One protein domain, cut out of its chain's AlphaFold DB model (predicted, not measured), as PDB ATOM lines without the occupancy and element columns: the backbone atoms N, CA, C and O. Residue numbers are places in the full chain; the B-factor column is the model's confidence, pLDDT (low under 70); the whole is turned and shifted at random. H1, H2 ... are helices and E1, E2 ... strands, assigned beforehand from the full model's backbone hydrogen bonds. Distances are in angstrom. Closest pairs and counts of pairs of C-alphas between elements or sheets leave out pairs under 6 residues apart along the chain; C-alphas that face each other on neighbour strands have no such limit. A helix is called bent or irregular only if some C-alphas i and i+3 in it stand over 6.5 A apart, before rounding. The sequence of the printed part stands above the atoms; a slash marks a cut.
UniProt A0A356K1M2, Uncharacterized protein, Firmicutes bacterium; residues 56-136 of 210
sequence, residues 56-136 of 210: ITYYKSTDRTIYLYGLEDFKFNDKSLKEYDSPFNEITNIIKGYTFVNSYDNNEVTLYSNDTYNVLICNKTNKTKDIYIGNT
ATOM      1  N   ILE A  56     -24.685  84.900  44.576       81.56
ATOM      2  CA  ILE A  56     -25.819  84.194  45.179       81.56
ATOM      3  C   ILE A  56     -25.401  83.537  46.491       81.56
ATOM      4  O   ILE A  56     -24.298  83.000  46.595       81.56
ATOM      5  N   THR A  57     -26.290  83.532  47.485       86.25
ATOM      6  CA  THR A  57     -26.113  82.692  48.669       86.25
ATOM      7  C   THR A  57     -26.323  81.239  48.280       86.25
ATOM      8  O   THR A  57     -27.388  80.840  47.809       86.25
ATOM      9  N   TYR A  58     -25.286  80.434  48.472       89.06
ATOM     10  CA  TYR A  58     -25.294  79.039  48.073       89.06
ATOM     11  C   TYR A  58     -25.545  78.126  49.262       89.06
ATOM     12  O   TYR A  58     -26.502  77.357  49.233       89.06
ATOM     13  N   TYR A  59     -24.753  78.241  50.326       87.94
ATOM     14  CA  TYR A  59     -24.926  77.462  51.552       87.94
ATOM     15  C   TYR A  59     -24.781  78.370  52.767       87.94
ATOM     16  O   TYR A  59     -23.874  79.196  52.810       87.94
ATOM     17  N   LYS A  60     -25.656  78.224  53.762       88.06
ATOM     18  CA  LYS A  60     -25.680  79.085  54.945       88.06
ATOM     19  C   LYS A  60     -25.648  78.250  56.217       88.06
ATOM     20  O   LYS A  60     -26.398  77.288  56.349       88.06
ATOM     21  N   SER A  61     -24.795  78.655  57.150       83.62
ATOM     22  CA  SER A  61     -24.763  78.168  58.529       83.62
ATOM     23  C   SER A  61     -25.040  79.316  59.501       83.62
ATOM     24  O   SER A  61     -25.366  80.428  59.083       83.62
ATOM     25  N   THR A  62     -24.929  79.048  60.801       78.94
ATOM     26  CA  THR A  62     -25.167  80.043  61.854       78.94
ATOM     27  C   THR A  62     -24.167  81.202  61.809       78.94
ATOM     28  O   THR A  62     -24.556  82.341  62.041       78.94
ATOM     29  N   ASP A  63     -22.895  80.927  61.514       79.69
ATOM     30  CA  ASP A  63     -21.778  81.874  61.649       79.69
ATOM     31  C   ASP A  63     -21.104  82.244  60.318       79.69
ATOM     32  O   ASP A  63     -20.272  83.151  60.274       79.69
ATOM     33  N   ARG A  64     -21.419  81.527  59.233       86.44
ATOM     34  CA  ARG A  64     -20.753  81.694  57.931       86.44
ATOM     35  C   ARG A  64     -21.634  81.267  56.768       86.44
ATOM     36  O   ARG A  64     -22.505  80.397  56.897       86.44
ATOM     37  N   THR A  65     -21.350  81.845  55.613       89.25
ATOM     38  CA  THR A  65     -22.063  81.637  54.357       89.25
ATOM     39  C   THR A  65     -21.074  81.364  53.227       89.25
ATOM     40  O   THR A  65     -19.999  81.955  53.159       89.25
ATOM     41  N   ILE A  66     -21.447  80.456  52.329       92.50
ATOM     42  CA  ILE A  66     -20.776  80.217  51.054       92.50
ATOM     43  C   ILE A  66     -21.597  80.923  49.980       92.50
ATOM     44  O   ILE A  66     -22.796  80.658  49.840       92.50
ATOM     45  N   TYR A  67     -20.947  81.789  49.214       91.94
ATOM     46  CA  TYR A  67     -21.528  82.486  48.077       91.94
ATOM     47  C   TYR A  67     -20.920  81.994  46.766       91.94
ATOM     48  O   TYR A  67     -19.725  81.703  46.702       91.94
ATOM     49  N   LEU A  68     -21.733  81.954  45.711       91.50
ATOM     50  CA  LEU A  68     -21.267  81.715  44.348       91.50
ATOM     51  C   LEU A  68     -21.328  83.001  43.527       91.50
ATOM     52  O   LEU A  68     -22.348  83.683  43.529       91.50
ATOM     53  N   TYR A  69     -20.250  83.319  42.817       86.25
ATOM     54  CA  TYR A  69     -20.133  84.462  41.918       86.25
ATOM     55  C   TYR A  69     -20.092  83.986  40.468       86.25
ATOM     56  O   TYR A  69     -19.112  83.379  40.034       86.25
ATOM     57  N   GLY A  70     -21.165  84.255  39.721       79.25
ATOM     58  CA  GLY A  70     -21.265  83.852  38.315       79.25
ATOM     59  C   GLY A  70     -21.308  82.332  38.104       79.25
ATOM     60  O   GLY A  70     -21.023  81.871  37.004       79.25
ATOM     61  N   LEU A  71     -21.645  81.559  39.144       84.88
ATOM     62  CA  LEU A  71     -21.827  80.107  39.088       84.88
ATOM     63  C   LEU A  71     -23.223  79.745  39.605       84.88
ATOM     64  O   LEU A  71     -23.695  80.327  40.581       84.88
ATOM     65  N   GLU A  72     -23.864  78.762  38.975       83.62
ATOM     66  CA  GLU A  72     -25.136  78.204  39.457       83.62
ATOM     67  C   GLU A  72     -24.925  77.132  40.531       83.62
ATOM     68  O   GLU A  72     -25.707  77.023  41.478       83.62
ATOM     69  N   ASP A  73     -23.849  76.361  40.394       88.69
ATOM     70  CA  ASP A  73     -23.454  75.302  41.311       88.69
ATOM     71  C   ASP A  73     -21.924  75.205  41.376       88.69
ATOM     72  O   ASP A  73     -21.218  75.641  40.462       88.69
ATOM     73  N   PHE A  74     -21.415  74.620  42.455       91.75
ATOM     74  CA  PHE A  74     -20.002  74.302  42.612       91.75
ATOM     75  C   PHE A  74     -19.857  72.806  42.870       91.75
ATOM     76  O   PHE A  74     -20.317  72.292  43.894       91.75
ATOM     77  N   LYS A  75     -19.235  72.113  41.913       90.19
ATOM     78  CA  LYS A  75     -19.055  70.663  41.937       90.19
ATOM     79  C   LYS A  75     -17.589  70.311  42.102       90.19
ATOM     80  O   LYS A  75     -16.725  70.899  41.458       90.19
ATOM     81  N   PHE A  76     -17.335  69.311  42.930       86.25
ATOM     82  CA  PHE A  76     -16.020  68.728  43.129       86.25
ATOM     83  C   PHE A  76     -16.163  67.208  43.154       86.25
ATOM     84  O   PHE A  76     -17.026  66.692  43.866       86.25
ATOM     85  N   ASN A  77     -15.348  66.505  42.360       87.12
ATOM     86  CA  ASN A  77     -15.465  65.058  42.126       87.12
ATOM     87  C   ASN A  77     -16.894  64.637  41.738       87.12
ATOM     88  O   ASN A  77     -17.483  63.760  42.365       87.12
ATOM     89  N   ASP A  78     -17.469  65.336  40.756       87.38
ATOM     90  CA  ASP A  78     -18.831  65.125  40.234       87.38
ATOM     91  C   ASP A  78     -19.975  65.271  41.250       87.38
ATOM     92  O   ASP A  78     -21.139  65.034  40.925       87.38
ATOM     93  N   LYS A  79     -19.670  65.743  42.461       92.06
ATOM     94  CA  LYS A  79     -20.615  65.920  43.560       92.06
ATOM     95  C   LYS A  79     -20.794  67.401  43.880       92.06
ATOM     96  O   LYS A  79     -19.808  68.140  43.968       92.06
ATOM     97  N   SER A  80     -22.035  67.857  44.055       93.56
ATOM     98  CA  SER A  80     -22.305  69.232  44.486       93.56
ATOM     99  C   SER A  80     -21.779  69.438  45.904       93.56
ATOM    100  O   SER A  80     -21.915  68.566  46.765       93.56
ATOM    101  N   LEU A  81     -21.189  70.599  46.186       92.75
ATOM    102  CA  LEU A  81     -20.596  70.875  47.496       92.75
ATOM    103  C   LEU A  81     -21.614  70.742  48.647       92.75
ATOM    104  O   LEU A  81     -21.257  70.352  49.757       92.75
ATOM    105  N   LYS A  82     -22.896  71.012  48.382       90.19
ATOM    106  CA  LYS A  82     -23.997  70.849  49.351       90.19
ATOM    107  C   LYS A  82     -24.254  69.408  49.777       90.19
ATOM    108  O   LYS A  82     -24.898  69.195  50.795       90.19
ATOM    109  N   GLU A  83     -23.804  68.439  48.991       91.69
ATOM    110  CA  GLU A  83     -24.018  67.021  49.267       91.69
ATOM    111  C   GLU A  83     -22.948  66.437  50.211       91.69
ATOM    112  O   GLU A  83     -23.006  65.256  50.562       91.69
ATOM    113  N   TYR A  84     -21.928  67.214  50.583       92.12
ATOM    114  CA  TYR A  84     -20.932  66.819  51.580       92.12
ATOM    115  C   TYR A  84     -21.442  67.110  52.994       92.12
ATOM    116  O   TYR A  84     -22.075  68.139  53.224       92.12
ATOM    117  N   ASP A  85     -21.100  66.249  53.958       91.62
ATOM    118  CA  ASP A  85     -21.537  66.389  55.359       91.62
ATOM    119  C   ASP A  85     -21.091  67.719  55.989       91.62
ATOM    120  O   ASP A  85     -21.759  68.271  56.863       91.62
ATOM    121  N   SER A  86     -19.948  68.249  55.545       91.56
ATOM    122  CA  SER A  86     -19.428  69.539  55.993       91.56
ATOM    123  C   SER A  86     -18.884  70.363  54.822       91.56
ATOM    124  O   SER A  86     -17.682  70.322  54.545       91.56
ATOM    125  N   PRO A  87     -19.735  71.166  54.157       93.06
ATOM    126  CA  PRO A  87     -19.340  71.961  52.990       93.06
ATOM    127  C   PRO A  87     -18.142  72.892  53.243       93.06
ATOM    128  O   PRO A  87     -17.268  73.038  52.393       93.06
ATOM    129  N   PHE A  88     -18.053  73.494  54.434       92.38
ATOM    130  CA  PHE A  88     -16.940  74.380  54.804       92.38
ATOM    131  C   PHE A  88     -15.610  73.637  54.989       92.38
ATOM    132  O   PHE A  88     -14.556  74.125  54.568       92.38
ATOM    133  N   ASN A  89     -15.644  72.457  55.614       91.81
ATOM    134  CA  ASN A  89     -14.447  71.634  55.763       91.81
ATOM    135  C   ASN A  89     -14.006  71.091  54.403       91.81
ATOM    136  O   ASN A  89     -12.810  71.044  54.125       91.81
ATOM    137  N   GLU A  90     -14.964  70.752  53.539       94.62
ATOM    138  CA  GLU A  90     -14.667  70.268  52.197       94.62
ATOM    139  C   GLU A  90     -13.972  71.340  51.355       94.62
ATOM    140  O   GLU A  90     -12.929  71.062  50.771       94.62
ATOM    141  N   ILE A  91     -14.435  72.596  51.384       94.12
ATOM    142  CA  ILE A  91     -13.708  73.704  50.739       94.12
ATOM    143  C   ILE A  91     -12.268  73.784  51.251       94.12
ATOM    144  O   ILE A  91     -11.344  73.929  50.455       94.12
ATOM    145  N   THR A  92     -12.061  73.651  52.564       91.12
ATOM    146  CA  THR A  92     -10.715  73.682  53.161       91.12
ATOM    147  C   THR A  92      -9.817  72.564  52.620       91.12
ATOM    148  O   THR A  92      -8.604  72.741  52.525       91.12
ATOM    149  N   ASN A  93     -10.381  71.415  52.244       92.19
ATOM    150  CA  ASN A  93      -9.640  70.348  51.575       92.19
ATOM    151  C   ASN A  93      -9.397  70.654  50.094       92.19
ATOM    152  O   ASN A  93      -8.270  70.490  49.633       92.19
ATOM    153  N   ILE A  94     -10.410  71.146  49.378       92.50
ATOM    154  CA  ILE A  94     -10.333  71.486  47.950       92.50
ATOM    155  C   ILE A  94      -9.232  72.523  47.689       92.50
ATOM    156  O   ILE A  94      -8.377  72.322  46.827       92.50
ATOM    157  N   ILE A  95      -9.190  73.602  48.477       94.12
ATOM    158  CA  ILE A  95      -8.219  74.692  48.288       94.12
ATOM    159  C   ILE A  95      -6.766  74.276  48.551       94.12
ATOM    160  O   ILE A  95      -5.861  75.001  48.155       94.12
ATOM    161  N   LYS A  96      -6.502  73.127  49.194       92.75
ATOM    162  CA  LYS A  96      -5.123  72.626  49.353       92.75
ATOM    163  C   LYS A  96      -4.468  72.334  48.004       92.75
ATOM    164  O   LYS A  96      -3.249  72.389  47.906       92.75
ATOM    165  N   GLY A  97      -5.272  72.019  46.986       92.06
ATOM    166  CA  GLY A  97      -4.816  71.853  45.605       92.06
ATOM    167  C   GLY A  97      -4.785  73.154  44.798       92.06
ATOM    168  O   GLY A  97      -4.493  73.109  43.609       92.06
ATOM    169  N   TYR A  98      -5.132  74.295  45.399       95.44
ATOM    170  CA  TYR A  98      -5.189  75.584  44.718       95.44
ATOM    171  C   TYR A  98      -3.920  76.381  45.019       95.44
ATOM    172  O   TYR A  98      -3.288  76.239  46.065       95.44
ATOM    173  N   THR A  99      -3.564  77.268  44.100       96.75
ATOM    174  CA  THR A  99      -2.438  78.183  44.265       96.75
ATOM    175  C   THR A  99      -2.877  79.398  45.074       96.75
ATOM    176  O   THR A  99      -3.918  79.998  44.801       96.75
ATOM    177  N   PHE A 100      -2.082  79.786  46.070       96.19
ATOM    178  CA  PHE A 100      -2.244  81.078  46.735       96.19
ATOM    179  C   PHE A 100      -1.966  82.208  45.737       96.19
ATOM    180  O   PHE A 100      -0.900  82.240  45.124       96.19
ATOM    181  N   VAL A 101      -2.904  83.143  45.593       94.69
ATOM    182  CA  VAL A 101      -2.768  84.280  44.672       94.69
ATOM    183  C   VAL A 101      -2.371  85.540  45.419       94.69
ATOM    184  O   VAL A 101      -1.401  86.199  45.054       94.69
ATOM    185  N   ASN A 102      -3.153  85.911  46.432       94.19
ATOM    186  CA  ASN A 102      -2.934  87.137  47.185       94.19
ATOM    187  C   ASN A 102      -3.670  87.108  48.528       94.19
ATOM    188  O   ASN A 102      -4.617  86.337  48.722       94.19
ATOM    189  N   SER A 103      -3.276  88.009  49.420       93.19
ATOM    190  CA  SER A 103      -3.992  88.324  50.646       93.19
ATOM    191  C   SER A 103      -4.396  89.800  50.687       93.19
ATOM    192  O   SER A 103      -3.763  90.671  50.091       93.19
ATOM    193  N   TYR A 104      -5.490  90.078  51.384       89.62
ATOM    194  CA  TYR A 104      -6.065  91.409  51.556       89.62
ATOM    195  C   TYR A 104      -6.382  91.639  53.033       89.62
ATOM    196  O   TYR A 104      -6.361  90.699  53.832       89.62
ATOM    197  N   ASP A 105      -6.657  92.892  53.391       85.00
ATOM    198  CA  ASP A 105      -7.058  93.303  54.741       85.00
ATOM    199  C   ASP A 105      -6.156  92.716  55.838       85.00
ATOM    200  O   ASP A 105      -6.606  91.974  56.702       85.00
ATOM    201  N   ASN A 106      -4.852  93.008  55.781       87.12
ATOM    202  CA  ASN A 106      -3.866  92.514  56.754       87.12
ATOM    203  C   ASN A 106      -3.857  90.979  56.918       87.12
ATOM    204  O   ASN A 106      -3.664  90.470  58.020       87.12
ATOM    205  N   ASN A 107      -4.029  90.246  55.813       85.88
ATOM    206  CA  ASN A 107      -4.121  88.780  55.755       85.88
ATOM    207  C   ASN A 107      -5.412  88.179  56.321       85.88
ATOM    208  O   ASN A 107      -5.516  86.960  56.443       85.88
ATOM    209  N   GLU A 108      -6.422  88.995  56.615       89.06
ATOM    210  CA  GLU A 108      -7.724  88.485  57.035       89.06
ATOM    211  C   GLU A 108      -8.575  87.983  55.863       89.06
ATOM    212  O   GLU A 108      -9.581  87.317  56.082       89.06
ATOM    213  N   VAL A 109      -8.198  88.272  54.616       92.25
ATOM    214  CA  VAL A 109      -8.862  87.733  53.424       92.25
ATOM    215  C   VAL A 109      -7.817  87.114  52.515       92.25
ATOM    216  O   VAL A 109      -6.806  87.742  52.217       92.25
ATOM    217  N   THR A 110      -8.043  85.883  52.065       95.19
ATOM    218  CA  THR A 110      -7.097  85.176  51.190       95.19
ATOM    219  C   THR A 110      -7.780  84.672  49.931       95.19
ATOM    220  O   THR A 110      -8.866  84.098  50.002       95.19
ATOM    221  N   LEU A 111      -7.133  84.882  48.785       96.19
ATOM    222  CA  LEU A 111      -7.575  84.408  47.482       96.19
ATOM    223  C   LEU A 111      -6.709  83.232  47.025       96.19
ATOM    224  O   LEU A 111      -5.492  83.361  46.873       96.19
ATOM    225  N   TYR A 112      -7.368  82.114  46.754       97.00
ATOM    226  CA  TYR A 112      -6.805  80.920  46.141       97.00
ATOM    227  C   TYR A 112      -7.374  80.747  44.737       97.00
ATOM    228  O   TYR A 112      -8.524  81.107  44.481       97.00
ATOM    229  N   SER A 113      -6.591  80.179  43.828       95.81
ATOM    230  CA  SER A 113      -6.998  79.979  42.439       95.81
ATOM    231  C   SER A 113      -6.470  78.668  41.873       95.81
ATOM    232  O   SER A 113      -5.381  78.210  42.227       95.81
ATOM    233  N   ASN A 114      -7.245  78.073  40.980       93.94
ATOM    234  CA  ASN A 114      -6.780  77.080  40.024       93.94
ATOM    235  C   ASN A 114      -7.223  77.497  38.610       93.94
ATOM    236  O   ASN A 114      -7.765  78.584  38.411       93.94
ATOM    237  N   ASP A 115      -7.045  76.617  37.630       90.31
ATOM    238  CA  ASP A 115      -7.354  76.921  36.227       90.31
ATOM    239  C   ASP A 115      -8.839  77.225  35.958       90.31
ATOM    240  O   ASP A 115      -9.182  77.783  34.918       90.31
ATOM    241  N   THR A 116      -9.740  76.853  36.872       91.00
ATOM    242  CA  THR A 116     -11.197  76.967  36.677       91.00
ATOM    243  C   THR A 116     -11.848  77.964  37.632       91.00
ATOM    244  O   THR A 116     -12.763  78.697  37.249       91.00
ATOM    245  N   TYR A 117     -11.393  78.003  38.880       94.69
ATOM    246  CA  TYR A 117     -12.082  78.654  39.978       94.69
ATOM    247  C   TYR A 117     -11.148  79.513  40.813       94.69
ATOM    248  O   TYR A 117     -10.007  79.156  41.103       94.69
ATOM    249  N   ASN A 118     -11.723  80.596  41.310       95.94
ATOM    250  CA  ASN A 118     -11.181  81.391  42.391       95.94
ATOM    251  C   ASN A 118     -12.005  81.128  43.654       95.94
ATOM    252  O   ASN A 118     -13.236  81.052  43.605       95.94
ATOM    253  N   VAL A 119     -11.322  81.020  44.790       96.62
ATOM    254  CA  VAL A 119     -11.923  80.864  46.115       96.62
ATOM    255  C   VAL A 119     -11.350  81.933  47.030       96.62
ATOM    256  O   VAL A 119     -10.147  81.972  47.281       96.62
ATOM    257  N   LEU A 120     -12.217  82.799  47.537       95.44
ATOM    258  CA  LEU A 120     -11.871  83.845  48.484       95.44
ATOM    259  C   LEU A 120     -12.414  83.482  49.863       95.44
ATOM    260  O   LEU A 120     -13.613  83.262  50.028       95.44
ATOM    261  N   ILE A 121     -11.520  83.415  50.843       94.44
ATOM    262  CA  ILE A 121     -11.829  83.017  52.215       94.44
ATOM    263  C   ILE A 121     -11.672  84.224  53.120       94.44
ATOM    264  O   ILE A 121     -10.591  84.813  53.205       94.44
ATOM    265  N   CYS A 122     -12.752  84.561  53.814       91.69
ATOM    266  CA  CYS A 122     -12.763  85.560  54.862       91.69
ATOM    267  C   CYS A 122     -12.397  84.901  56.193       91.69
ATOM    268  O   CYS A 122     -13.044  83.958  56.636       91.69
ATOM    269  N   ASN A 123     -11.382  85.432  56.857       85.19
ATOM    270  CA  ASN A 123     -10.915  85.040  58.184       85.19
ATOM    271  C   ASN A 123     -10.878  86.256  59.126       85.19
ATOM    272  O   ASN A 123     -10.041  86.323  60.024       85.19
ATOM    273  N   LYS A 124     -11.770  87.235  58.920       80.56
ATOM    274  CA  LYS A 124     -11.804  88.471  59.711       80.56
ATOM    275  C   LYS A 124     -12.181  88.174  61.157       80.56
ATOM    276  O   LYS A 124     -13.261  87.649  61.426       80.56
ATOM    277  N   THR A 125     -11.322  88.571  62.093       72.00
ATOM    278  CA  THR A 125     -11.461  88.240  63.525       72.00
ATOM    279  C   THR A 125     -12.754  88.801  64.131       72.00
ATOM    280  O   THR A 125     -13.356  88.174  64.997       72.00
ATOM    281  N   ASN A 126     -13.215  89.950  63.623       64.94
ATOM    282  CA  ASN A 126     -14.384  90.682  64.124       64.94
ATOM    283  C   ASN A 126     -15.567  90.729  63.129       64.94
ATOM    284  O   ASN A 126     -16.501  91.505  63.343       64.94
ATOM    285  N   LYS A 127     -15.527  89.977  62.015       71.25
ATOM    286  CA  LYS A 127     -16.586  89.981  60.977       71.25
ATOM    287  C   LYS A 127     -16.989  88.556  60.561       71.25
ATOM    288  O   LYS A 127     -16.997  87.665  61.407       71.25
ATOM    289  N   THR A 128     -17.381  88.343  59.299       74.19
ATOM    290  CA  THR A 128     -17.790  87.023  58.804       74.19
ATOM    291  C   THR A 128     -16.590  86.133  58.490       74.19
ATOM    292  O   THR A 128     -15.513  86.605  58.108       74.19
ATOM    293  N   LYS A 129     -16.811  84.819  58.595       84.81
ATOM    294  CA  LYS A 129     -15.909  83.777  58.077       84.81
ATOM    295  C   LYS A 129     -16.409  83.209  56.746       84.81
ATOM    296  O   LYS A 129     -16.369  82.000  56.512       84.81
ATOM    297  N   ASP A 130     -16.997  84.085  55.937       91.50
ATOM    298  CA  ASP A 130     -17.649  83.713  54.689       91.50
ATOM    299  C   ASP A 130     -16.652  83.233  53.634       91.50
ATOM    300  O   ASP A 130     -15.452  83.513  53.684       91.50
ATOM    301  N   ILE A 131     -17.178  82.513  52.649       94.31
ATOM    302  CA  ILE A 131     -16.412  82.011  51.515       94.31
ATOM    303  C   ILE A 131     -17.117  82.413  50.227       94.31
ATOM    304  O   ILE A 131     -18.328  82.256  50.097       94.31
ATOM    305  N   TYR A 132     -16.352  82.898  49.256       94.19
ATOM    306  CA  TYR A 132     -16.838  83.291  47.940       94.19
ATOM    307  C   TYR A 132     -16.143  82.422  46.898       94.19
ATOM    308  O   TYR A 132     -14.916  82.353  46.870       94.19
ATOM    309  N   ILE A 133     -16.917  81.759  46.046       95.31
ATOM    310  CA  ILE A 133     -16.404  80.876  44.996       95.31
ATOM    311  C   ILE A 133     -16.921  81.382  43.657       95.31
ATOM    312  O   ILE A 133     -18.107  81.660  43.505       95.31
ATOM    313  N   GLY A 134     -16.049  81.504  42.672       93.06
ATOM    314  CA  GLY A 134     -16.425  81.946  41.338       93.06
ATOM    315  C   GLY A 134     -15.475  81.392  40.299       93.06
ATOM    316  O   GLY A 134     -14.487  80.739  40.630       93.06
ATOM    317  N   ASN A 135     -15.761  81.666  39.031       89.50
ATOM    318  CA  ASN A 135     -14.774  81.458  37.974       89.50
ATOM    319  C   ASN A 135     -13.544  82.375  38.187       89.50
ATOM    320  O   ASN A 135     -13.493  83.190  39.115       89.50
ATOM    321  N   THR A 136     -12.560  82.291  37.296       87.19
ATOM    322  CA  THR A 136     -11.318  83.083  37.367       87.19
ATOM    323  C   THR A 136     -11.520  84.610  37.314       87.19
ATOM    324  O   THR A 136     -10.583  85.361  37.586       87.19
TER     325      THR A 136
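What this domain is: This is residues 56 to 136 of the 210 residues of an uncharacterized protein of Firmicutes bacterium (UniProt A0A356K1M2). A single, strongly twisted sheet of six strands has one helix, H1, packed slantwise on one face, while the opposite face bears no named helix. The long link of residues 70 to 86 leads from E2 round to H1. The printed part has 81 residues, with named elements in the order E1 E2 H1 E3 E4 E5 E6; the sheet is mixed, in the order E1 E2 E6 E5 E4 E3, and the class is mixed, helices and strands. The whole is compact, with a radius of gyration of the C-alphas of 12.0 A, and rounded, spanning 35 by 31 by 22 A.

How they stand to each other: Start at residues 56 to 60, edge strand E1, and go on to residues 65 to 69, E2: the two are an antiparallel hairpin, with N 58 and O 66 2.8 A apart, within hydrogen-bond range. Next look at residues 87 to 97, H1, which is on the sheet at a height of 9.6 A, making two layers, a helix on one face of a sheet. Residues 99 to 104, 109 to 113, 117 to 122 and 131 to 135 are E3, E4, E5 and E6, a meander, each strand the antiparallel neighbour of the one before. In it N 101 and O 111 are 2.9 A apart, N 112 and O 119 2.8 A, and N 120 and O 132 2.8 A, within hydrogen-bond range. E6 is also the parallel neighbour of E2, with N 67 and O 131 2.8 A apart. H1 lies over E5, on which 4 of its 11 C-alphas fall when dropped onto the local plane, and only just not over E2, E6 and E4, with 2 on each; on the local plane the lines of H1 and E5 stand at 59 degrees, only just slantwise to the strands. The closest C-alphas of H1 and E4 are those of Ile 95 and Tyr 112, 6.7 A apart. In H1, 5 of 7 O i to N i+4 pairs are within hydrogen-bond range. E1 and E3 are apart.

Where its parts are: Find C-alpha 56 at (-25.819, 84.194, 45.179), where E1 begins; it runs 11.0 A, and E2 12.9 A. Find C-alpha 87 at (-19.340, 71.961, 52.990); from there H1 runs 16.3 A, neither bent nor irregular, but only just: C-alphas 94 and 97 are 6.0 A apart. E3 measures 15.5 A, E4 13.6 A, E5 16.4 A and E6 13.7 A, ending at C-alpha 135, (-14.774, 81.458, 37.974).

The domain as a whole: Look for the two C-alphas farthest apart at Asp 78 and Asn 106, 35.3 A. The printed part has no cut. The link from E2 to H1 is long, with residues 75 to 76 paired antiparallel with 79 to 80; E5 to E6 is short, and the other links are tight. The mean pLDDT of the printed part is 89.6, and residue 126 is under 70.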